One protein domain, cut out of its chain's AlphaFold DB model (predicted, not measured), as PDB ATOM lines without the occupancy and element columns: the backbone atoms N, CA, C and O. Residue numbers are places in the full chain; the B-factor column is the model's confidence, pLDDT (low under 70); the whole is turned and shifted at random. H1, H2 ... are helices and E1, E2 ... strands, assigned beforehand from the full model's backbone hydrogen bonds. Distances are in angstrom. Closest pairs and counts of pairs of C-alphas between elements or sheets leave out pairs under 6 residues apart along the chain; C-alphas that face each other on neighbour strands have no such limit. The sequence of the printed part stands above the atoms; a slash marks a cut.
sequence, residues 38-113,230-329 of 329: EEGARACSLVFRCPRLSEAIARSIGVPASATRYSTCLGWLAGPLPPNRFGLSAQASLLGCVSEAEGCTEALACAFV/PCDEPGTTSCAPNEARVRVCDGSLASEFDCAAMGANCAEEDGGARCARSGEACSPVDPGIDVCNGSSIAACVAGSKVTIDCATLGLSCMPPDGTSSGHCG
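Overview. This is residues 38 to 113 and 230 to 329 of the 329 residues of an uncharacterized protein of Polyangium fumosum (UniProt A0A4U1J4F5). The short helix H3 sits in the middle of a rounded domain: the small sheet E6 E7 E8 covers one side of it, and H1 packs on another, with H4, H5 and H2 beyond. At one end a second small sheet, E1 E2 E3, and the hairpin E4 E5 pack on each other. The printed part has 176 residues with six named helices and eight named strands, in the order H1 to H5, E1 to E8, H6; the class is mixed. Both three-stranded sheets are meanders, each strand the antiparallel neighbour of the one before. The whole is compact, with a radius of gyration of the C-alphas of 15.0 A and spans of 42 by 38 by 28 A.

Arrangement. In the sheet of E6, residues 291 to 293, E7, residues 296 to 301, and E8, residues 304 to 309, N 293 and O 296 are within hydrogen-bond range at 2.8 A, as are N 299 and O 306 at 2.9 A. H3, residues 70 to 78, is on this sheet at a height of 6.6 A, over none of its strands, but only just, with 2 C-alphas falling on E7; the closest C-alphas of H3 and E7 are those of Gly 75 and Val 301, 4.6 A apart. H6, residues 310 to 313, only grazes the sheet. H1, residues 38 to 49, touches H3 at a steep tilt of 47 degrees, closest at C-alphas 40 and 78, 5.3 A. H4, residues 88 to 100, touches H1 with residues 95 to 100 alone, closest at C-alphas 99 and 43, 4.2 A. H5, residues 104 to 110, forms a helical hairpin with H4 and touches H2, residues 53 to 61, at a shallow tilt of 3 degrees, closest at C-alphas 108 and 53, 6.1 A. H2 only grazes the sheet of E1, residues 237 to 239, E2, residues 245 to 249, and E3, residues 254 to 258, where N 247 and O 238 are 2.7 A apart and N 248 and O 255 2.9 A. In the hairpin of E4, residues 265 to 269, and E5, residues 272 to 276, N 267 and O 274 are 2.8 A apart; the closest C-alphas of E5 and E1 are 273 and 238, 4.8 A. H3 and E5 are near each other. In H1 to H5 every O i to N i+4 pair is within hydrogen-bond range; H6 is too short for one.

Along the chain. E8 is 16.3 A long and E7 15.2 A, beginning at C-alpha 296 (26.289, 35.534, 89.194). H4 measures 18.2 A and H1 16.8 A, from C-alpha 38 (13.635, 35.391, 86.489). H6 ends at C-alpha 313 (16.815, 32.915, 93.391).

Size, cuts and confidence. The C-alphas farthest apart, of Pro 230 and Gly 294, are 43.5 A apart. Residues 114 to 229 are cut out, with 18.3 A from C-alpha 113 to 230. The link E5 to E6 is long. No printed residue is under 70 in pLDDT.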
ATOM      1  N   GLU A  38      13.515  35.921  85.127       97.81
ATOM      2  CA  GLU A  38      13.635  35.391  86.489       97.81
ATOM      3  C   GLU A  38      12.940  34.028  86.628       97.81
ATOM      4  O   GLU A  38      13.548  33.073  87.107       97.81
ATOM      5  N   GLU A  39      11.696  33.914  86.156       98.44
ATOM      6  CA  GLU A  39      10.942  32.651  86.149       98.44
ATOM      7  C   GLU A  39      11.631  31.599  85.267       98.44
ATOM      8  O   GLU A  39      11.795  30.452  85.678       98.44
ATOM      9  N   GLY A  40      12.120  31.998  84.089       98.44
ATOM     10  CA  GLY A  40      12.912  31.137  83.213       98.44
ATOM     11  C   GLY A  40      14.182  30.631  83.895       98.44
ATOM     12  O   GLY A  40      14.515  29.455  83.770       98.44
ATOM     13  N   ALA A  41      14.869  31.473  84.673       98.56
ATOM     14  CA  ALA A  41      16.062  31.075  85.419       98.56
ATOM     15  C   ALA A  41      15.760  30.049  86.519       98.56
ATOM     16  O   ALA A  41      16.557  29.124  86.706       98.56
ATOM     17  N   ARG A  42      14.607  30.170  87.196       98.62
ATOM     18  CA  ARG A  42      14.111  29.178  88.170       98.62
ATOM     19  C   ARG A  42      13.708  27.866  87.498       98.62
ATOM     20  O   ARG A  42      14.103  26.798  87.950       98.62
ATOM     21  N   ALA A  43      12.988  27.921  86.382       98.62
ATOM     22  CA  ALA A  43      12.641  26.717  85.632       98.62
ATOM     23  C   ALA A  43      13.901  26.002  85.107       98.62
ATOM     24  O   ALA A  43      14.046  24.792  85.261       98.62
ATOM     25  N   CYS A  44      14.863  26.744  84.553       98.75
ATOM     26  CA  CYS A  44      16.106  26.169  84.044       98.75
ATOM     27  C   CYS A  44      17.025  25.627  85.147       98.75
ATOM     28  O   CYS A  44      17.727  24.648  84.906       98.75
ATOM     29  N   SER A  45      17.023  26.196  86.359       98.50
ATOM     30  CA  SER A  45      17.771  25.600  87.476       98.50
ATOM     31  C   SER A  45      17.199  24.236  87.865       98.50
ATOM     32  O   SER A  45      17.956  23.293  88.098       98.50
ATOM     33  N   LEU A  46      15.869  24.090  87.852       98.56
ATOM     34  CA  LEU A  46      15.212  22.796  88.032       98.56
ATOM     35  C   LEU A  46      15.546  21.837  86.890       98.56
ATOM     36  O   LEU A  46      15.865  20.688  87.163       98.56
ATOM     37  N   VAL A  47      15.554  22.287  85.632       98.50
ATOM     38  CA  VAL A  47      15.928  21.435  84.484       98.50
ATOM     39  C   VAL A  47      17.331  20.840  84.645       98.50
ATOM     40  O   VAL A  47      17.531  19.670  84.330       98.50
ATOM     41  N   PHE A  48      18.286  21.605  85.178       98.06
ATOM     42  CA  PHE A  48      19.650  21.126  85.435       98.06
ATOM     43  C   PHE A  48      19.753  20.200  86.655       98.06
ATOM     44  O   PHE A  48      20.550  19.265  86.660       98.06
ATOM     45  N   ARG A  49      18.952  20.441  87.698       97.56
ATOM     46  CA  ARG A  49      18.987  19.662  88.950       97.56
ATOM     47  C   ARG A  49      18.138  18.395  88.911       97.56
ATOM     48  O   ARG A  49      18.384  17.478  89.694       97.56
ATOM     49  N   CYS A  50      17.122  18.362  88.058       97.88
ATOM     50  CA  CYS A  50      16.102  17.328  88.030       97.88
ATOM     51  C   CYS A  50      16.272  16.448  86.796       97.88
ATOM     52  O   CYS A  50      15.974  16.889  85.681       97.88
ATOM     53  N   PRO A  51      16.712  15.189  86.975       95.56
ATOM     54  CA  PRO A  51      16.855  14.267  85.865       95.56
ATOM     55  C   PRO A  51      15.564  14.201  85.049       95.56
ATOM     56  O   PRO A  51      14.488  13.976  85.601       95.56
ATOM     57  N   ARG A  52      15.696  14.363  83.728       96.31
ATOM     58  CA  ARG A  52      14.632  14.137  82.732       96.31
ATOM     59  C   ARG A  52      13.487  15.144  82.744       96.31
ATOM     60  O   ARG A  52      12.549  14.985  81.970       96.31
ATOM     61  N   LEU A  53      13.578  16.213  83.537       98.12
ATOM     62  CA  LEU A  53      12.609  17.304  83.460       98.12
ATOM     63  C   LEU A  53      12.623  17.970  82.072       98.12
ATOM     64  O   LEU A  53      11.564  18.294  81.546       98.12
ATOM     65  N   SER A  54      13.795  18.099  81.439       98.12
ATOM     66  CA  SER A  54      13.916  18.559  80.047       98.12
ATOM     67  C   SER A  54      13.098  17.711  79.069       98.12
ATOM     68  O   SER A  54      12.321  18.241  78.278       98.12
ATOM     69  N   GLU A  55      13.248  16.388  79.157       97.69
ATOM     70  CA  GLU A  55      12.511  15.420  78.345       97.69
ATOM     71  C   GLU A  55      11.002  15.494  78.636       97.69
ATOM     72  O   GLU A  55      10.197  15.499  77.708       97.69
ATOM     73  N   ALA A  56      10.614  15.613  79.910       98.25
ATOM     74  CA  ALA A  56       9.219  15.734  80.333       98.25
ATOM     75  C   ALA A  56       8.536  16.979  79.743       98.25
ATOM     76  O   ALA A  56       7.422  16.889  79.222       98.25
ATOM     77  N   ILE A  57       9.214  18.134  79.782       98.50
ATOM     78  CA  ILE A  57       8.726  19.389  79.193       98.50
ATOM     79  C   ILE A  57       8.563  19.223  77.678       98.50
ATOM     80  O   ILE A  57       7.487  19.503  77.145       98.50
ATOM     81  N   ALA A  58       9.589  18.706  76.995       97.88
ATOM     82  CA  ALA A  58       9.551  18.529  75.548       97.88
ATOM     83  C   ALA A  58       8.419  17.592  75.104       97.88
ATOM     84  O   ALA A  58       7.665  17.944  74.200       97.88
ATOM     85  N   ARG A  59       8.238  16.450  75.779       97.25
ATOM     86  CA  ARG A  59       7.144  15.510  75.487       97.25
ATOM     87  C   ARG A  59       5.761  16.082  75.781       97.25
ATOM     88  O   ARG A  59       4.814  15.792  75.062       97.25
ATOM     89  N   SER A  60       5.635  16.881  76.841       97.75
ATOM     90  CA  SER A  60       4.333  17.401  77.273       97.75
ATOM     91  C   SER A  60       3.828  18.534  76.387       97.75
ATOM     92  O   SER A  60       2.629  18.616  76.129       97.75
ATOM     93  N   ILE A  61       4.722  19.442  75.982       97.75
ATOM     94  CA  ILE A  61       4.328  20.710  75.352       97.75
ATOM     95  C   ILE A  61       5.132  21.094  74.108       97.75
ATOM     96  O   ILE A  61       4.931  22.180  73.564       97.75
ATOM     97  N   GLY A  62       6.035  20.235  73.626       96.56
ATOM     98  CA  GLY A  62       6.813  20.509  72.413       96.56
ATOM     99  C   GLY A  62       7.720  21.739  72.536       96.56
ATOM    100  O   GLY A  62       8.001  22.399  71.535       96.56
ATOM    101  N   VAL A  63       8.140  22.084  73.759       97.94
ATOM    102  CA  VAL A  63       9.092  23.167  74.043       97.94
ATOM    103  C   VAL A  63      10.405  22.535  74.496       97.94
ATOM    104  O   VAL A  63      10.392  21.733  75.431       97.94
ATOM    105  N   PRO A  64      11.546  22.856  73.872       97.38
ATOM    106  CA  PRO A  64      12.809  22.268  74.275       97.38
ATOM    107  C   PRO A  64      13.343  23.005  75.508       97.38
ATOM    108  O   PRO A  64      13.249  24.226  75.626       97.38
ATOM    109  N   ALA A  65      13.941  22.259  76.428       97.12
ATOM    110  CA  ALA A  65      14.632  22.810  77.584       97.12
ATOM    111  C   ALA A  65      15.982  22.106  77.703       97.12
ATOM    112  O   ALA A  65      16.046  20.921  78.019       97.12
ATOM    113  N   SER A  66      17.073  22.805  77.394       97.19
ATOM    114  CA  SER A  66      18.403  22.191  77.435       97.19
ATOM    115  C   SER A  66      18.821  21.899  78.877       97.19
ATOM    116  O   SER A  66      18.819  22.792  79.716       97.19
ATOM    117  N   ALA A  67      19.230  20.660  79.150       96.94
ATOM    118  CA  ALA A  67      19.840  20.271  80.426       96.94
ATOM    119  C   ALA A  67      21.379  20.367  80.409       96.94
ATOM    120  O   ALA A  67      22.034  20.008  81.381       96.94
ATOM    121  N   THR A  68      21.969  20.816  79.296       97.12
ATOM    122  CA  THR A  68      23.429  20.878  79.110       97.12
ATOM    123  C   THR A  68      23.943  22.301  78.908       97.12
ATOM    124  O   THR A  68      25.107  22.571  79.204       97.12
ATOM    125  N   ARG A  69      23.096  23.229  78.437       97.44
ATOM    126  CA  ARG A  69      23.431  24.642  78.188       97.44
ATOM    127  C   ARG A  69      22.390  25.575  78.809       97.44
ATOM    128  O   ARG A  69      21.247  25.637  78.352       97.44
ATOM    129  N   TYR A  70      22.783  26.311  79.846       98.12
ATOM    130  CA  TYR A  70      21.862  27.101  80.670       98.12
ATOM    131  C   TYR A  70      21.271  28.276  79.887       98.12
ATOM    132  O   TYR A  70      20.059  28.487  79.899       98.12
ATOM    133  N   SER A  71      22.097  28.969  79.104       98.12
ATOM    134  CA  SER A  71      21.674  30.012  78.166       98.12
ATOM    135  C   SER A  71      20.714  29.504  77.093       98.12
ATOM    136  O   SER A  71      19.767  30.203  76.750       98.12
ATOM    137  N   THR A  72      20.900  28.276  76.593       97.81
ATOM    138  CA  THR A  72      19.974  27.668  75.624       97.81
ATOM    139  C   THR A  72      18.622  27.384  76.269       97.81
ATOM    140  O   THR A  72      17.594  27.724  75.691       97.81
ATOM    141  N   CYS A  73      18.605  26.828  77.486       98.44
ATOM    142  CA  CYS A  73      17.365  26.657  78.246       98.44
ATOM    143  C   CYS A  73      16.644  27.998  78.451       98.44
ATOM    144  O   CYS A  73      15.475  28.139  78.097       98.44
ATOM    145  N   LEU A  74      17.359  29.012  78.941       98.25
ATOM    146  CA  LEU A  74      16.810  30.352  79.150       98.25
ATOM    147  C   LEU A  74      16.303  30.991  77.855       98.25
ATOM    148  O   LEU A  74      15.251  31.627  77.855       98.25
ATOM    149  N   GLY A  75      17.035  30.813  76.757       97.31
ATOM    150  CA  GLY A  75      16.655  31.282  75.430       97.31
ATOM    151  C   GLY A  75      15.302  30.736  74.988       97.31
ATOM    152  O   GLY A  75      14.486  31.497  74.479       97.31
ATOM    153  N   TRP A  76      15.038  29.455  75.240       97.94
ATOM    154  CA  TRP A  76      13.765  28.826  74.898       97.94
ATOM    155  C   TRP A  76      12.618  29.202  75.835       97.94
ATOM    156  O   TRP A  76      11.503  29.416  75.365       97.94
ATOM    157  N   LEU A  77      12.869  29.298  77.145       98.31
ATOM    158  CA  LEU A  77      11.800  29.535  78.121       98.31
ATOM    159  C   LEU A  77      11.446  31.020  78.293       98.31
ATOM    160  O   LEU A  77      10.289  31.350  78.542       98.31
ATOM    161  N   ALA A  78      12.419  31.920  78.157       98.00
ATOM    162  CA  ALA A  78      12.239  33.351  78.419       98.00
ATOM    163  C   ALA A  78      12.592  34.254  77.226       98.00
ATOM    164  O   ALA A  78      12.422  35.474  77.299       98.00
ATOM    165  N   GLY A  79      13.096  33.686  76.128       96.69
ATOM    166  CA  GLY A  79      13.334  34.433  74.900       96.69
ATOM    167  C   GLY A  79      12.032  34.827  74.186       96.69
ATOM    168  O   GLY A  79      10.979  34.250  74.450       96.69
ATOM    169  N   PRO A  80      12.091  35.803  73.265       96.12
ATOM    170  CA  PRO A  80      10.963  36.210  72.440       96.12
ATOM    171  C   PRO A  80      10.387  35.031  71.655       96.12
ATOM    172  O   PRO A  80      11.142  34.243  71.086       96.12
ATOM    173  N   LEU A  81       9.059  34.962  71.574       96.00
ATOM    174  CA  LEU A  81       8.352  33.940  70.807       96.00
ATOM    175  C   LEU A  81       7.660  34.523  69.576       96.00
ATOM    176  O   LEU A  81       7.256  35.693  69.578       96.00
ATOM    177  N   PRO A  82       7.483  33.712  68.520       94.25
ATOM    178  CA  PRO A  82       6.738  34.151  67.361       94.25
ATOM    179  C   PRO A  82       5.248  34.295  67.724       94.25
ATOM    180  O   PRO A  82       4.677  33.412  68.372       94.25
ATOM    181  N   PRO A  83       4.588  35.399  67.327       89.44
ATOM    182  CA  PRO A  83       3.224  35.716  67.763       89.44
ATOM    183  C   PRO A  83       2.160  34.750  67.217       89.44
ATOM    184  O   PRO A  83       1.032  34.746  67.698       89.44
ATOM    185  N   ASN A  84       2.508  33.952  66.207       89.69
ATOM    186  CA  ASN A  84       1.672  32.931  65.575       89.69
ATOM    187  C   ASN A  84       1.900  31.517  66.142       89.69
ATOM    188  O   ASN A  84       1.398  30.553  65.568       89.69
ATOM    189  N   ARG A  85       2.646  31.361  67.244       93.44
ATOM    190  CA  ARG A  85       2.832  30.055  67.889       93.44
ATOM    191  C   ARG A  85       1.499  29.541  68.453       93.44
ATOM    192  O   ARG A  85       0.832  30.234  69.221       93.44
ATOM    193  N   PHE A  86       1.130  28.313  68.102       93.62
ATOM    194  CA  PHE A  86      -0.059  27.653  68.645       93.62
ATOM    195  C   PHE A  86       0.153  27.228  70.106       93.62
ATOM    196  O   PHE A  86       1.262  26.871  70.501       93.62
ATOM    197  N   GLY A  87      -0.914  27.309  70.907       93.19
ATOM    198  CA  GLY A  87      -0.951  26.856  72.304       93.19
ATOM    199  C   GLY A  87      -0.067  27.589  73.306       93.19
ATOM    200  O   GLY A  87       0.155  27.064  74.397       93.19
ATOM    201  N   LEU A  88       0.390  28.809  72.994       93.81
ATOM    202  CA  LEU A  88       1.235  29.618  73.883       93.81
ATOM    203  C   LEU A  88       0.742  29.655  75.336       93.81
ATOM    204  O   LEU A  88       1.545  29.527  76.253       93.81
ATOM    205  N   SER A  89      -0.568  29.790  75.563       93.00
ATOM    206  CA  SER A  89      -1.132  29.842  76.917       93.00
ATOM    207  C   SER A  89      -0.982  28.528  77.685       93.00
ATOM    208  O   SER A  89      -0.678  28.556  78.874       93.00
ATOM    209  N   ALA A  90      -1.180  27.380  77.029       93.94
ATOM    210  CA  ALA A  90      -1.032  26.070  77.663       93.94
ATOM    211  C   ALA A  90       0.443  25.780  77.979       93.94
ATOM    212  O   ALA A  90       0.771  25.354  79.087       93.94
ATOM    213  N   GLN A  91       1.330  26.093  77.030       97.25
ATOM    214  CA  GLN A  91       2.780  25.950  77.170       97.25
ATOM    215  C   GLN A  91       3.318  26.840  78.304       97.25
ATOM    216  O   GLN A  91       4.001  26.351  79.203       97.25
ATOM    217  N   ALA A  92       2.938  28.124  78.321       97.00
ATOM    218  CA  ALA A  92       3.316  29.062  79.376       97.00
ATOM    219  C   ALA A  92       2.759  28.652  80.747       97.00
ATOM    220  O   ALA A  92       3.466  28.755  81.742       97.00
ATOM    221  N   SER A  93       1.525  28.137  80.815       96.75
ATOM    222  CA  SER A  93       0.934  27.681  82.080       96.75
ATOM    223  C   SER A  93       1.704  26.512  82.699       96.75
ATOM    224  O   SER A  93       1.899  26.501  83.914       96.75
ATOM    225  N   LEU A  94       2.141  25.534  81.897       97.94
ATOM    226  CA  LEU A  94       2.958  24.422  82.392       97.94
ATOM    227  C   LEU A  94       4.325  24.922  82.863       97.94
ATOM    228  O   LEU A  94       4.765  24.572  83.955       97.94
ATOM    229  N   LEU A  95       4.986  25.761  82.063       98.38
ATOM    230  CA  LEU A  95       6.297  26.319  82.404       98.38
ATOM    231  C   LEU A  95       6.240  27.221  83.643       98.38
ATOM    232  O   LEU A  95       7.171  27.206  84.444       98.38
ATOM    233  N   GLY A  96       5.135  27.943  83.838       98.44
ATOM    234  CA  GLY A  96       4.866  28.720  85.045       98.44
ATOM    235  C   GLY A  96       4.822  27.821  86.278       98.44
ATOM    236  O   GLY A  96       5.576  28.054  87.218       98.44
ATOM    237  N   CYS A  97       4.052  26.726  86.221       98.56
ATOM    238  CA  CYS A  97       4.030  25.705  87.276       98.56
ATOM    239  C   CYS A  97       5.439  25.167  87.575       98.56
ATOM    240  O   CYS A  97       5.836  25.093  88.734       98.56
ATOM    241  N   VAL A  98       6.229  24.850  86.538       98.56
ATOM    242  CA  VAL A  98       7.616  24.388  86.719       98.56
ATOM    243  C   VAL A  98       8.467  25.452  87.415       98.56
ATOM    244  O   VAL A  98       9.231  25.113  88.308       98.56
ATOM    245  N   SER A  99       8.339  26.729  87.049       98.44
ATOM    246  CA  SER A  99       9.126  27.818  87.648       98.44
ATOM    247  C   SER A  99       8.808  28.090  89.125       98.44
ATOM    248  O   SER A  99       9.645  28.654  89.836       98.44
ATOM    249  N   GLU A 100       7.620  27.687  89.580       98.06
ATOM    250  CA  GLU A 100       7.147  27.834  90.961       98.06
ATOM    251  C   GLU A 100       7.442  26.606  91.839       98.06
ATOM    252  O   GLU A 100       7.331  26.698  93.060       98.06
ATOM    253  N   ALA A 101       7.828  25.472  91.247       98.25
ATOM    254  CA  ALA A 101       8.085  24.233  91.974       98.25
ATOM    255  C   ALA A 101       9.310  24.334  92.904       98.25
ATOM    256  O   ALA A 101      10.354  24.877  92.535       98.25
ATOM    257  N   GLU A 102       9.232  23.734  94.096       97.06
ATOM    258  CA  GLU A 102      10.331  23.771  95.076       97.06
ATOM    259  C   GLU A 102      11.357  22.642  94.870       97.06
ATOM    260  O   GLU A 102      12.478  22.679  95.391       97.06
ATOM    261  N   GLY A 103      11.002  21.623  94.085       97.44
ATOM    262  CA  GLY A 103      11.863  20.479  93.822       97.44
ATOM    263  C   GLY A 103      11.407  19.611  92.655       97.44
ATOM    264  O   GLY A 103      10.382  19.847  92.021       97.44
ATOM    265  N   CYS A 104      12.183  18.564  92.381       97.88
ATOM    266  CA  CYS A 104      12.020  17.754  91.175       97.88
ATOM    267  C   CYS A 104      10.686  17.016  91.088       97.88
ATOM    268  O   CYS A 104      10.119  16.925  90.004       97.88
ATOM    269  N   THR A 105      10.169  16.524  92.215       96.31
ATOM    270  CA  THR A 105       8.871  15.840  92.250       96.31
ATOM    271  C   THR A 105       7.734  16.775  91.841       96.31
ATOM    272  O   THR A 105       6.884  16.385  91.048       96.31
ATOM    273  N   GLU A 106       7.730  18.010  92.347       97.44
ATOM    274  CA  GLU A 106       6.713  19.013  92.015       97.44
ATOM    275  C   GLU A 106       6.860  19.502  90.572       97.44
ATOM    276  O   GLU A 106       5.878  19.552  89.837       97.44
ATOM    277  N   ALA A 107       8.094  19.760  90.127       97.88
ATOM    278  CA  ALA A 107       8.368  20.193  88.761       97.88
ATOM    279  C   ALA A 107       7.938  19.139  87.723       97.88
ATOM    280  O   ALA A 107       7.289  19.467  86.732       97.88
ATOM    281  N   LEU A 108       8.238  17.857  87.966       96.88
ATOM    282  CA  LEU A 108       7.763  16.753  87.125       96.88
ATOM    283  C   LEU A 108       6.241  16.572  87.218       96.88
ATOM    284  O   LEU A 108       5.620  16.142  86.250       96.88
ATOM    285  N   ALA A 109       5.616  16.926  88.345       95.75
ATOM    286  CA  ALA A 109       4.165  16.860  88.482       95.75
ATOM    287  C   ALA A 109       3.419  17.900  87.631       95.75
ATOM    288  O   ALA A 109       2.264  17.657  87.279       95.75
ATOM    289  N   CYS A 110       4.077  19.004  87.257       97.62
ATOM    290  CA  CYS A 110       3.549  19.973  86.296       97.62
ATOM    291  C   CYS A 110       3.458  19.406  84.869       97.62
ATOM    292  O   CYS A 110       2.624  19.857  84.083       97.62
ATOM    293  N   ALA A 111       4.307  18.432  84.522       97.50
ATOM    294  CA  ALA A 111       4.332  17.819  83.202       97.50
ATOM    295  C   ALA A 111       3.161  16.842  82.990       97.50
ATOM    296  O   ALA A 111       2.713  16.148  83.909       97.50
ATOM    297  N   PHE A 112       2.669  16.772  81.749       95.75
ATOM    298  CA  PHE A 112       1.631  15.814  81.353       95.75
ATOM    299  C   PHE A 112       2.222  14.431  81.110       95.75
ATOM    300  O   PHE A 112       1.574  13.432  81.415       95.75
ATOM    301  N   VAL A 113       3.457  14.394  80.608       97.19
ATOM    302  CA  VAL A 113       4.235  13.188  80.351       97.19
ATOM    303  C   VAL A 113       5.437  13.167  81.290       97.19
ATOM    304  O   VAL A 113       6.266  14.075  81.287       97.19
ATOM    305  N   PRO A 230       7.624  13.574  61.461       96.62
ATOM    306  CA  PRO A 230       7.964  12.579  62.471       96.62
ATOM    307  C   PRO A 230       9.360  12.815  63.052       96.62
ATOM    308  O   PRO A 230      10.272  13.231  62.333       96.62
ATOM    309  N   CYS A 231       9.527  12.524  64.336       97.31
ATOM    310  CA  CYS A 231      10.805  12.596  65.033       97.31
ATOM    311  C   CYS A 231      10.761  11.723  66.299       97.31
ATOM    312  O   CYS A 231       9.682  11.476  66.830       97.31
ATOM    313  N   ASP A 232      11.923  11.288  66.792       95.56
ATOM    314  CA  ASP A 232      11.981  10.267  67.851       95.56
ATOM    315  C   ASP A 232      12.593  10.761  69.172       95.56
ATOM    316  O   ASP A 232      12.342  10.179  70.226       95.56
ATOM    317  N   GLU A 233      13.400  11.826  69.145       96.50
ATOM    318  CA  GLU A 233      14.160  12.290  70.312       96.50
ATOM    319  C   GLU A 233      13.581  13.610  70.856       96.50
ATOM    320  O   GLU A 233      13.809  14.670  70.259       96.50
ATOM    321  N   PRO A 234      12.826  13.585  71.972       97.12
ATOM    322  CA  PRO A 234      12.196  14.781  72.519       97.12
ATOM    323  C   PRO A 234      13.211  15.868  72.856       97.12
ATOM    324  O   PRO A 234      14.264  15.609  73.433       97.12
ATOM    325  N   GLY A 235      12.862  17.110  72.542       96.81
ATOM    326  CA  GLY A 235      13.671  18.288  72.839       96.81
ATOM    327  C   GLY A 235      14.794  18.533  71.836       96.81
ATOM    328  O   GLY A 235      15.411  19.598  71.886       96.81
ATOM    329  N   THR A 236      15.034  17.610  70.897       97.31
ATOM    330  CA  THR A 236      15.915  17.894  69.762       97.31
ATOM    331  C   THR A 236      15.320  18.979  68.885       97.31
ATOM    332  O   THR A 236      14.099  19.103  68.727       97.31
ATOM    333  N   THR A 237      16.213  19.789  68.327       98.19
ATOM    334  CA  THR A 237      15.854  20.921  67.487       98.19
ATOM    335  C   THR A 237      16.636  20.872  66.185       98.19
ATOM    336  O   THR A 237      17.771  20.403  66.163       98.19
ATOM    337  N   SER A 238      16.011  21.304  65.093       97.88
ATOM    338  CA  SER A 238      16.660  21.400  63.780       97.88
ATOM    339  C   SER A 238      16.068  22.532  62.950       97.88
ATOM    340  O   SER A 238      14.914  22.915  63.144       97.88
ATOM    341  N   CYS A 239      16.825  23.067  62.003       98.31
ATOM    342  CA  CYS A 239      16.315  24.039  61.052       98.31
ATOM    343  C   CYS A 239      15.481  23.375  59.958       98.31
ATOM    344  O   CYS A 239      15.852  22.354  59.374       98.31
ATOM    345  N   ALA A 240      14.343  23.991  59.635       97.06
ATOM    346  CA  ALA A 240      13.610  23.655  58.423       97.06
ATOM    347  C   ALA A 240      14.477  23.957  57.178       97.06
ATOM    348  O   ALA A 240      15.325  24.849  57.229       97.06
ATOM    349  N   PRO A 241      14.255  23.284  56.028       96.19
ATOM    350  CA  PRO A 241      15.095  23.448  54.833       96.19
ATOM    351  C   PRO A 241      15.190  24.875  54.270       96.19
ATOM    352  O   PRO A 241      16.097  25.169  53.500       96.19
ATOM    353  N   ASN A 242      14.236  25.746  54.605       94.81
ATOM    354  CA  ASN A 242      14.216  27.153  54.199       94.81
ATOM    355  C   ASN A 242      14.895  28.092  55.212       94.81
ATOM    356  O   ASN A 242      14.849  29.302  55.010       94.81
ATOM    357  N   GLU A 243      15.439  27.551  56.309       96.12
ATOM    358  CA  GLU A 243      16.055  28.288  57.422       96.12
ATOM    359  C   GLU A 243      15.135  29.348  58.059       96.12
ATOM    360  O   GLU A 243      15.580  30.184  58.837       96.12
ATOM    361  N   ALA A 244      13.831  29.323  57.780       97.19
ATOM    362  CA  ALA A 244      12.877  30.292  58.318       97.19
ATOM    363  C   ALA A 244      12.240  29.815  59.630       97.19
ATOM    364  O   ALA A 244      11.634  30.612  60.348       97.19
ATOM    365  N   ARG A 245      12.350  28.516  59.938       97.44
ATOM    366  CA  ARG A 245      11.686  27.880  61.078       97.44
ATOM    367  C   ARG A 245      12.630  26.954  61.834       97.44
ATOM    368  O   ARG A 245      13.430  26.252  61.215       97.44
ATOM    369  N   VAL A 246      12.491  26.920  63.157       98.12
ATOM    370  CA  VAL A 246      13.070  25.868  64.004       98.12
ATOM    371  C   VAL A 246      12.015  24.796  64.224       98.12
ATOM    372  O   VAL A 246      10.889  25.107  64.605       98.12
ATOM    373  N   ARG A 247      12.386  23.539  64.018       98.00
ATOM    374  CA  ARG A 247      11.600  22.358  64.364       98.00
ATOM    375  C   ARG A 247      12.007  21.861  65.736       98.00
ATOM    376  O   ARG A 247      13.200  21.737  65.989       98.00
ATOM    377  N   VAL A 248      11.035  21.551  66.587       97.94
ATOM    378  CA  VAL A 248      11.246  20.997  67.931       97.94
ATOM    379  C   VAL A 248      10.471  19.701  68.072       97.94
ATOM    380  O   VAL A 248       9.253  19.698  67.901       97.94
ATOM    381  N   CYS A 249      11.168  18.624  68.419       98.12
ATOM    382  CA  CYS A 249      10.574  17.306  68.579       98.12
ATOM    383  C   CYS A 249       9.896  17.117  69.949       98.12
ATOM    384  O   CYS A 249      10.527  17.350  70.979       98.12
ATOM    385  N   ASP A 250       8.653  16.621  69.978       96.44
ATOM    386  CA  ASP A 250       7.979  16.164  71.211       96.44
ATOM    387  C   ASP A 250       8.233  14.670  71.524       96.44
ATOM    388  O   ASP A 250       7.738  14.128  72.510       96.44
ATOM    389  N   GLY A 251       9.027  13.987  70.695       95.62
ATOM    390  CA  GLY A 251       9.268  12.542  70.752       95.62
ATOM    391  C   GLY A 251       8.376  11.711  69.830       95.62
ATOM    392  O   GLY A 251       8.492  10.489  69.830       95.62
ATOM    393  N   SER A 252       7.481  12.350  69.077       95.44
ATOM    394  CA  SER A 252       6.719  11.720  67.999       95.44
ATOM    395  C   SER A 252       6.609  12.627  66.774       95.44
ATOM    396  O   SER A 252       6.778  12.165  65.645       95.44
ATOM    397  N   LEU A 253       6.317  13.909  66.989       97.12
ATOM    398  CA  LEU A 253       6.103  14.920  65.966       97.12
ATOM    399  C   LEU A 253       6.924  16.173  66.273       97.12
ATOM    400  O   LEU A 253       7.095  16.572  67.425       97.12
ATOM    401  N   ALA A 254       7.408  16.828  65.223       97.56
ATOM    402  CA  ALA A 254       8.060  18.114  65.341       97.56
ATOM    403  C   ALA A 254       7.055  19.255  65.155       97.56
ATOM    404  O   ALA A 254       6.335  19.316  64.156       97.56
ATOM    405  N   SER A 255       7.048  20.178  66.112       97.25
ATOM    406  CA  SER A 255       6.368  21.467  65.998       97.25
ATOM    407  C   SER A 255       7.317  22.527  65.437       97.25
ATOM    408  O   SER A 255       8.532  22.345  65.476       97.25
ATOM    409  N   GLU A 256       6.786  23.627  64.900       96.94
ATOM    410  CA  GLU A 256       7.597  24.680  64.279       96.94
ATOM    411  C   GLU A 256       7.498  26.023  65.019       96.94
ATOM    412  O   GLU A 256       6.438  26.422  65.514       96.94
ATOM    413  N   PHE A 257       8.629  26.729  65.066       97.31
ATOM    414  CA  PHE A 257       8.776  28.103  65.535       97.31
ATOM    415  C   PHE A 257       9.174  28.984  64.351       97.31
ATOM    416  O   PHE A 257      10.240  28.796  63.765       97.31
ATOM    417  N   ASP A 258       8.319  29.943  64.001       97.06
ATOM    418  CA  ASP A 258       8.509  30.861  62.875       97.06
ATOM    419  C   ASP A 258       9.520  31.969  63.213       97.06
ATOM    420  O   ASP A 258       9.178  33.016  63.765       97.06
ATOM    421  N   CYS A 259      10.795  31.745  62.896       97.44
ATOM    422  CA  CYS A 259      11.842  32.730  63.148       97.44
ATOM    423  C   CYS A 259      11.643  34.001  62.314       97.44
ATOM    424  O   CYS A 259      11.925  35.103  62.798       97.44
ATOM    425  N   ALA A 260      11.104  33.872  61.098       95.62
ATOM    426  CA  ALA A 260      10.871  35.001  60.208       95.62
ATOM    427  C   ALA A 260       9.847  35.986  60.796       95.62
ATOM    428  O   ALA A 260      10.053  37.201  60.713       95.62
ATOM    429  N   ALA A 261       8.812  35.493  61.490       95.06
ATOM    430  CA  ALA A 261       7.851  36.331  62.217       95.06
ATOM    431  C   ALA A 261       8.494  37.199  63.322       95.06
ATOM    432  O   ALA A 261       7.912  38.198  63.747       95.06
ATOM    433  N   MET A 262       9.708  36.858  63.764       94.50
ATOM    434  CA  MET A 262      10.492  37.615  64.747       94.50
ATOM    435  C   MET A 262      11.636  38.434  64.130       94.50
ATOM    436  O   MET A 262      12.457  38.991  64.872       94.50
ATOM    437  N   GLY A 263      11.723  38.485  62.795       94.69
ATOM    438  CA  GLY A 263      12.843  39.095  62.074       94.69
ATOM    439  C   GLY A 263      14.169  38.356  62.283       94.69
ATOM    440  O   GLY A 263      15.224  38.989  62.320       94.69
ATOM    441  N   ALA A 264      14.111  37.040  62.487       96.62
ATOM    442  CA  ALA A 264      15.248  36.153  62.708       96.62
ATOM    443  C   ALA A 264      15.308  35.067  61.621       96.62
ATOM    444  O   ALA A 264      14.342  34.854  60.892       96.62
ATOM    445  N   ASN A 265      16.431  34.356  61.549       97.81
ATOM    446  CA  ASN A 265      16.557  33.113  60.790       97.81
ATOM    447  C   ASN A 265      16.839  31.966  61.757       97.81
ATOM    448  O   ASN A 265      17.324  32.181  62.866       97.81
ATOM    449  N   CYS A 266      16.538  30.749  61.341       98.25
ATOM    450  CA  CYS A 266      17.002  29.572  62.039       98.25
ATOM    451  C   CYS A 266      18.523  29.449  61.892       98.25
ATOM    452  O   CYS A 266      19.051  29.560  60.788       98.25
ATOM    453  N   ALA A 267      19.216  29.227  63.003       97.56
ATOM    454  CA  ALA A 267      20.643  28.950  63.038       97.56
ATOM    455  C   ALA A 267      20.891  27.647  63.800       97.56
ATOM    456  O   ALA A 267      20.380  27.481  64.908       97.56
ATOM    457  N   GLU A 268      21.681  26.756  63.202       97.06
ATOM    458  CA  GLU A 268      22.212  25.553  63.849       97.06
ATOM    459  C   GLU A 268      23.488  25.907  64.619       97.06
ATOM    460  O   GLU A 268      24.443  26.434  64.041       97.06
ATOM    461  N   GLU A 269      23.520  25.605  65.914       93.81
ATOM    462  CA  GLU A 269      24.677  25.817  66.789       93.81
ATOM    463  C   GLU A 269      24.960  24.564  67.640       93.81
ATOM    464  O   GLU A 269      24.167  23.618  67.676       93.81
ATOM    465  N   ASP A 270      26.089  24.548  68.362       86.62
ATOM    466  CA  ASP A 270      26.414  23.457  69.290       86.62
ATOM    467  C   ASP A 270      25.396  23.418  70.445       86.62
ATOM    468  O   ASP A 270      25.511  24.139  71.438       86.62
ATOM    469  N   GLY A 271      24.396  22.546  70.320       82.25
ATOM    470  CA  GLY A 271      23.278  22.433  71.263       82.25
ATOM    471  C   GLY A 271      21.901  22.442  70.601       82.25
ATOM    472  O   GLY A 271      20.917  22.171  71.289       82.25
ATOM    473  N   GLY A 272      21.836  22.700  69.291       95.00
ATOM    474  CA  GLY A 272      20.627  22.608  68.478       95.00
ATOM    475  C   GLY A 272      20.316  23.880  67.694       95.00
ATOM    476  O   GLY A 272      21.044  24.875  67.747       95.00
ATOM    477  N   ALA A 273      19.202  23.841  66.976       97.81
ATOM    478  CA  ALA A 273      18.684  24.963  66.219       97.81
ATOM    479  C   ALA A 273      17.988  25.992  67.117       97.81
ATOM    480  O   ALA A 273      17.273  25.646  68.059       97.81
ATOM    481  N   ARG A 274      18.118  27.278  66.782       97.12
ATOM    482  CA  ARG A 274      17.370  28.376  67.415       97.12
ATOM    483  C   ARG A 274      17.043  29.481  66.420       97.12
ATOM    484  O   ARG A 274      17.662  29.584  65.365       97.12
ATOM    485  N   CYS A 275      16.118  30.364  66.784       97.88
ATOM    486  CA  CYS A 275      15.920  31.603  66.042       97.88
ATOM    487  C   CYS A 275      17.006  32.617  66.426       97.88
ATOM    488  O   CYS A 275      17.060  33.069  67.570       97.88
ATOM    489  N   ALA A 276      17.859  32.973  65.468       97.06
ATOM    490  CA  ALA A 276      18.953  33.920  65.617       97.06
ATOM    491  C   ALA A 276      18.742  35.163  64.740       97.06
ATOM    492  O   ALA A 276      18.413  35.075  63.553       97.06
ATOM    493  N   ARG A 277      18.932  36.351  65.317       95.94
ATOM    494  CA  ARG A 277      18.878  37.621  64.576       95.94
ATOM    495  C   ARG A 277      20.241  37.971  63.979       95.94
ATOM    496  O   ARG A 277      21.291  37.569  64.467       95.94
ATOM    497  N   SER A 278      20.251  38.789  62.932       95.12
ATOM    498  CA  SER A 278      21.505  39.391  62.470       95.12
ATOM    499  C   SER A 278      22.009  40.411  63.496       95.12
ATOM    500  O   SER A 278      21.268  41.331  63.847       95.12
ATOM    501  N   GLY A 279      23.270  40.297  63.919       94.94
ATOM    502  CA  GLY A 279      23.897  41.264  64.828       94.94
ATOM    503  C   GLY A 279      23.610  41.031  66.312       94.94
ATOM    504  O   GLY A 279      23.641  41.983  67.088       94.94
ATOM    505  N   GLU A 280      23.320  39.792  66.707       96.62
ATOM    506  CA  GLU A 280      23.279  39.411  68.119       96.62
ATOM    507  C   GLU A 280      24.597  39.758  68.827       96.62
ATOM    508  O   GLU A 280      25.685  39.623  68.267       96.62
ATOM    509  N   ALA A 281      24.492  40.240  70.065       97.38
ATOM    510  CA  ALA A 281      25.637  40.617  70.887       97.38
ATOM    511  C   ALA A 281      26.327  39.406  71.535       97.38
ATOM    512  O   ALA A 281      27.444  39.542  72.036       97.38
ATOM    513  N   CYS A 282      25.647  38.260  71.575       97.88
ATOM    514  CA  CYS A 282      26.184  36.987  72.031       97.88
ATOM    515  C   CYS A 282      25.471  35.807  71.355       97.88
ATOM    516  O   CYS A 282      24.370  35.961  70.829       97.88
ATOM    517  N   SER A 283      26.062  34.625  71.476       96.94
ATOM    518  CA  SER A 283      25.471  33.308  71.240       96.94
ATOM    519  C   SER A 283      25.612  32.433  72.503       96.94
ATOM    520  O   SER A 283      26.548  32.640  73.281       96.94
ATOM    521  N   PRO A 284      24.720  31.449  72.748       96.31
ATOM    522  CA  PRO A 284      24.867  30.453  73.818       96.31
ATOM    523  C   PRO A 284      26.230  29.745  73.886       96.31
ATOM    524  O   PRO A 284      26.630  29.275  74.952       96.31
ATOM    525  N   VAL A 285      26.953  29.666  72.765       95.56
ATOM    526  CA  VAL A 285      28.260  28.990  72.681       95.56
ATOM    527  C   VAL A 285      29.451  29.941  72.830       95.56
ATOM    528  O   VAL A 285      30.599  29.491  72.833       95.56
ATOM    529  N   ASP A 286      29.205  31.246  72.973       97.12
ATOM    530  CA  ASP A 286      30.275  32.235  73.058       97.12
ATOM    531  C   ASP A 286      31.118  32.084  74.337       97.12
ATOM    532  O   ASP A 286      30.594  31.801  75.422       97.12
ATOM    533  N   PRO A 287      32.433  32.365  74.270       96.75
ATOM    534  CA  PRO A 287      33.286  32.376  75.450       96.75
ATOM    535  C   PRO A 287      32.767  33.323  76.542       96.75
ATOM    536  O   PRO A 287      32.541  34.513  76.318       96.75
ATOM    537  N   GLY A 288      32.637  32.802  77.763       96.31
ATOM    538  CA  GLY A 288      32.152  33.569  78.914       96.31
ATOM    539  C   GLY A 288      30.627  33.637  79.040       96.31
ATOM    540  O   GLY A 288      30.148  34.334  79.937       96.31
ATOM    541  N   ILE A 289      29.881  32.942  78.175       98.00
ATOM    542  CA  ILE A 289      28.474  32.586  78.393       98.00
ATOM    543  C   ILE A 289      28.408  31.259  79.152       98.00
ATOM    544  O   ILE A 289      29.245  30.377  78.968       98.00
ATOM    545  N   ASP A 290      27.444  31.160  80.063       97.75
ATOM    546  CA  ASP A 290      27.266  30.072  81.021       97.75
ATOM    547  C   ASP A 290      28.500  29.830  81.909       97.75
ATOM    548  O   ASP A 290      28.860  28.701  82.249       97.75
ATOM    549  N   VAL A 291      29.168  30.924  82.294       97.38
ATOM    550  CA  VAL A 291      30.322  30.921  83.202       97.38
ATOM    551  C   VAL A 291      29.985  31.690  84.475       97.38
ATOM    552  O   VAL A 291      29.573  32.852  84.427       97.38
ATOM    553  N   CYS A 292      30.202  31.046  85.621       98.19
ATOM    554  CA  CYS A 292      30.022  31.655  86.933       98.19
ATOM    555  C   CYS A 292      31.103  32.694  87.248       98.19
ATOM    556  O   CYS A 292      32.298  32.452  87.071       98.19
ATOM    557  N   ASN A 293      30.676  33.825  87.802       97.88
ATOM    558  CA  ASN A 293      31.517  34.849  88.402       97.88
ATOM    559  C   ASN A 293      30.964  35.200  89.792       97.88
ATOM    560  O   ASN A 293      30.071  36.038  89.934       97.88
ATOM    561  N   GLY A 294      31.470  34.520  90.822       97.06
ATOM    562  CA  GLY A 294      30.905  34.607  92.170       97.06
ATOM    563  C   GLY A 294      29.512  33.973  92.227       97.06
ATOM    564  O   GLY A 294      29.357  32.814  91.854       97.06
ATOM    565  N   SER A 295      28.508  34.725  92.689       98.00
ATOM    566  CA  SER A 295      27.106  34.279  92.729       98.00
ATOM    567  C   SER A 295      26.353  34.490  91.415       98.00
ATOM    568  O   SER A 295      25.215  34.045  91.292       98.00
ATOM    569  N   SER A 296      26.957  35.174  90.441       98.38
ATOM    570  CA  SER A 296      26.289  35.534  89.194       98.38
ATOM    571  C   SER A 296      26.754  34.691  88.012       98.38
ATOM    572  O   SER A 296      27.917  34.296  87.939       98.38
ATOM    573  N   ILE A 297      25.864  34.492  87.045       98.50
ATOM    574  CA  ILE A 297      26.138  33.850  85.761       98.50
ATOM    575  C   ILE A 297      25.787  34.792  84.613       98.50
ATOM    576  O   ILE A 297      24.775  35.493  84.654       98.50
ATOM    577  N   ALA A 298      26.629  34.819  83.584       98.12
ATOM    578  CA  ALA A 298      26.295  35.473  82.328       98.12
ATOM    579  C   ALA A 298      25.627  34.470  81.382       98.12
ATOM    580  O   ALA A 298      26.228  33.450  81.067       98.12
ATOM    581  N   ALA A 299      24.429  34.779  80.895       97.94
ATOM    582  CA  ALA A 299      23.699  33.971  79.923       97.94
ATOM    583  C   ALA A 299      23.434  34.780  78.646       97.94
ATOM    584  O   ALA A 299      23.376  36.012  78.677       97.94
ATOM    585  N   CYS A 300      23.268  34.092  77.519       98.06
ATOM    586  CA  CYS A 300      22.813  34.707  76.280       98.06
ATOM    587  C   CYS A 300      21.343  34.367  76.039       98.06
ATOM    588  O   CYS A 300      21.009  33.202  75.844       98.06
ATOM    589  N   VAL A 301      20.468  35.370  76.044       97.00
ATOM    590  CA  VAL A 301      19.031  35.192  75.799       97.00
ATOM    591  C   VAL A 301      18.645  36.037  74.597       97.00
ATOM    592  O   VAL A 301      18.775  37.261  74.626       97.00
ATOM    593  N   ALA A 302      18.206  35.375  73.523       94.12
ATOM    594  CA  ALA A 302      17.811  36.016  72.264       94.12
ATOM    595  C   ALA A 302      18.859  37.007  71.723       94.12
ATOM    596  O   ALA A 302      18.548  38.144  71.351       94.12
ATOM    597  N   GLY A 303      20.126  36.590  71.774       95.94
ATOM    598  CA  GLY A 303      21.257  37.380  71.311       95.94
ATOM    599  C   GLY A 303      21.682  38.530  72.219       95.94
ATOM    600  O   GLY A 303      22.534  39.326  71.831       95.94
ATOM    601  N   SER A 304      21.089  38.658  73.408       96.94
ATOM    602  CA  SER A 304      21.449  39.673  74.397       96.94
ATOM    603  C   SER A 304      22.099  39.030  75.612       96.94
ATOM    604  O   SER A 304      21.592  38.053  76.166       96.94
ATOM    605  N   LYS A 305      23.222  39.600  76.054       97.62
ATOM    606  CA  LYS A 305      23.901  39.145  77.264       97.62
ATOM    607  C   LYS A 305      23.129  39.629  78.486       97.62
ATOM    608  O   LYS A 305      22.977  40.834  78.684       97.62
ATOM    609  N   VAL A 306      22.685  38.693  79.312       97.88
ATOM    610  CA  VAL A 306      22.029  38.955  80.594       97.88
ATOM    611  C   VAL A 306      22.895  38.417  81.727       97.88
ATOM    612  O   VAL A 306      23.611  37.430  81.559       97.88
ATOM    613  N   THR A 307      22.843  39.073  82.882       98.31
ATOM    614  CA  THR A 307      23.509  38.602  84.100       98.31
ATOM    615  C   THR A 307      22.442  38.229  85.111       98.31
ATOM    616  O   THR A 307      21.582  39.050  85.422       98.31
ATOM    617  N   ILE A 308      22.513  37.007  85.625       98.50
ATOM    618  CA  ILE A 308      21.587  36.475  86.624       98.50
ATOM    619  C   ILE A 308      22.371  36.286  87.916       98.50
ATOM    620  O   ILE A 308      23.411  35.634  87.908       98.50
ATOM    621  N   ASP A 309      21.890  36.858  89.017       98.38
ATOM    622  CA  ASP A 309      22.452  36.610  90.346       98.38
ATOM    623  C   ASP A 309      21.715  35.439  90.998       98.38
ATOM    624  O   ASP A 309      20.587  35.594  91.471       98.38
ATOM    625  N   CYS A 310      22.343  34.263  91.030       98.50
ATOM    626  CA  CYS A 310      21.721  33.041  91.538       98.50
ATOM    627  C   CYS A 310      21.290  33.176  93.006       98.50
ATOM    628  O   CYS A 310      20.302  32.565  93.413       98.50
ATOM    629  N   ALA A 311      21.956  34.040  93.784       98.06
ATOM    630  CA  ALA A 311      21.595  34.291  95.176       98.06
ATOM    631  C   ALA A 311      20.194  34.912  95.322       98.06
ATOM    632  O   ALA A 311      19.495  34.622  96.291       98.06
ATOM    633  N   THR A 312      19.748  35.714  94.348       97.69
ATOM    634  CA  THR A 312      18.387  36.291  94.342       97.69
ATOM    635  C   THR A 312      17.302  35.234  94.142       97.69
ATOM    636  O   THR A 312      16.175  35.422  94.588       97.69
ATOM    637  N   LEU A 313      17.669  34.093  93.551       97.31
ATOM    638  CA  LEU A 313      16.815  32.915  93.391       97.31
ATOM    639  C   LEU A 313      16.913  31.956  94.591       97.31
ATOM    640  O   LEU A 313      16.284  30.903  94.583       97.31
ATOM    641  N   GLY A 314      17.729  32.279  95.603       97.62
ATOM    642  CA  GLY A 314      18.035  31.379  96.717       97.62
ATOM    643  C   GLY A 314      18.969  30.220  96.347       97.62
ATOM    644  O   GLY A 314      18.991  29.214  97.052       97.62
ATOM    645  N   LEU A 315      19.728  30.345  95.255       97.88
ATOM    646  CA  LEU A 315      20.599  29.305  94.699       97.88
ATOM    647  C   LEU A 315      22.070  29.741  94.678       97.88
ATOM    648  O   LEU A 315      22.404  30.900  94.941       97.88
ATOM    649  N   SER A 316      22.965  28.811  94.343       98.38
ATOM    650  CA  SER A 316      24.382  29.099  94.101       98.38
ATOM    651  C   SER A 316      24.693  29.069  92.607       98.38
ATOM    652  O   SER A 316      23.966  28.474  91.819       98.38
ATOM    653  N   CYS A 317      25.780  29.722  92.196       98.50
ATOM    654  CA  CYS A 317      26.282  29.555  90.836       98.50
ATOM    655  C   CYS A 317      27.175  28.315  90.782       98.50
ATOM    656  O   CYS A 317      28.242  28.282  91.402       98.50
ATOM    657  N   MET A 318      26.731  27.301  90.049       98.38
ATOM    658  CA  MET A 318      27.421  26.032  89.876       98.38
ATOM    659  C   MET A 318      28.328  26.114  88.641       98.38
ATOM    660  O   MET A 318      27.836  26.447  87.561       98.38
ATOM    661  N   PRO A 319      29.645  25.862  88.759       97.44
ATOM    662  CA  PRO A 319      30.548  25.861  87.609       97.44
ATOM    663  C   PRO A 319      30.267  24.666  86.677       97.44
ATOM    664  O   PRO A 319      29.681  23.679  87.121       97.44
ATOM    665  N   PRO A 320      30.714  24.716  85.408       96.00
ATOM    666  CA  PRO A 320      30.574  23.592  84.482       96.00
ATOM    667  C   PRO A 320      31.308  22.339  84.984       96.00
ATOM    668  O   PRO A 320      32.412  22.436  85.525       96.00
ATOM    669  N   ASP A 321      30.727  21.161  84.742       95.06
ATOM    670  CA  ASP A 321      31.251  19.858  85.193       95.06
ATOM    671  C   ASP A 321      31.763  18.957  84.050       95.06
ATOM    672  O   ASP A 321      32.145  17.807  84.266       95.06
ATOM    673  N   GLY A 322      31.791  19.488  82.824       93.56
ATOM    674  CA  GLY A 322      32.184  18.772  81.607       93.56
ATOM    675  C   GLY A 322      31.022  18.100  80.871       93.56
ATOM    676  O   GLY A 322      31.173  17.778  79.695       93.56
ATOM    677  N   THR A 323      29.865  17.943  81.519       92.69
ATOM    678  CA  THR A 323      28.615  17.458  80.904       92.69
ATOM    679  C   THR A 323      27.562  18.556  80.785       92.69
ATOM    680  O   THR A 323      26.756  18.552  79.856       92.69
ATOM    681  N   SER A 324      27.618  19.530  81.688       95.25
ATOM    682  CA  SER A 324      26.738  20.685  81.755       95.25
ATOM    683  C   SER A 324      27.550  21.981  81.836       95.25
ATOM    684  O   SER A 324      28.697  22.011  82.303       95.25
ATOM    685  N   SER A 325      26.974  23.067  81.325       97.25
ATOM    686  CA  SER A 325      27.513  24.415  81.480       97.25
ATOM    687  C   SER A 325      27.361  24.920  82.919       97.25
ATOM    688  O   SER A 325      26.687  24.299  83.747       97.25
ATOM    689  N   GLY A 326      27.927  26.093  83.223       98.12
ATOM    690  CA  GLY A 326      27.566  26.768  84.464       98.12
ATOM    691  C   GLY A 326      26.062  27.055  84.508       98.12
ATOM    692  O   GLY A 326      25.442  27.254  83.461       98.12
ATOM    693  N   HIS A 327      25.476  27.046  85.702       98.38
ATOM    694  CA  HIS A 327      24.044  27.277  85.922       98.38
ATOM    695  C   HIS A 327      23.778  27.756  87.356       98.38
ATOM    696  O   HIS A 327      24.646  27.662  88.223       98.38
ATOM    697  N   CYS A 328      22.573  28.258  87.627       98.56
ATOM    698  CA  CYS A 328      22.112  28.437  89.005       98.56
ATOM    699  C   CYS A 328      21.589  27.100  89.542       98.56
ATOM    700  O   CYS A 328      20.719  26.512  88.901       98.56
ATOM    701  N   GLY A 329      22.086  26.624  90.687       96.12
ATOM    702  CA  GLY A 329      21.744  25.311  91.246       96.12
ATOM    703  C   GLY A 329      22.018  25.155  92.735       96.12
ATOM    704  O   GLY A 329      22.670  26.046  93.328       96.12
TER     705      GLY A 329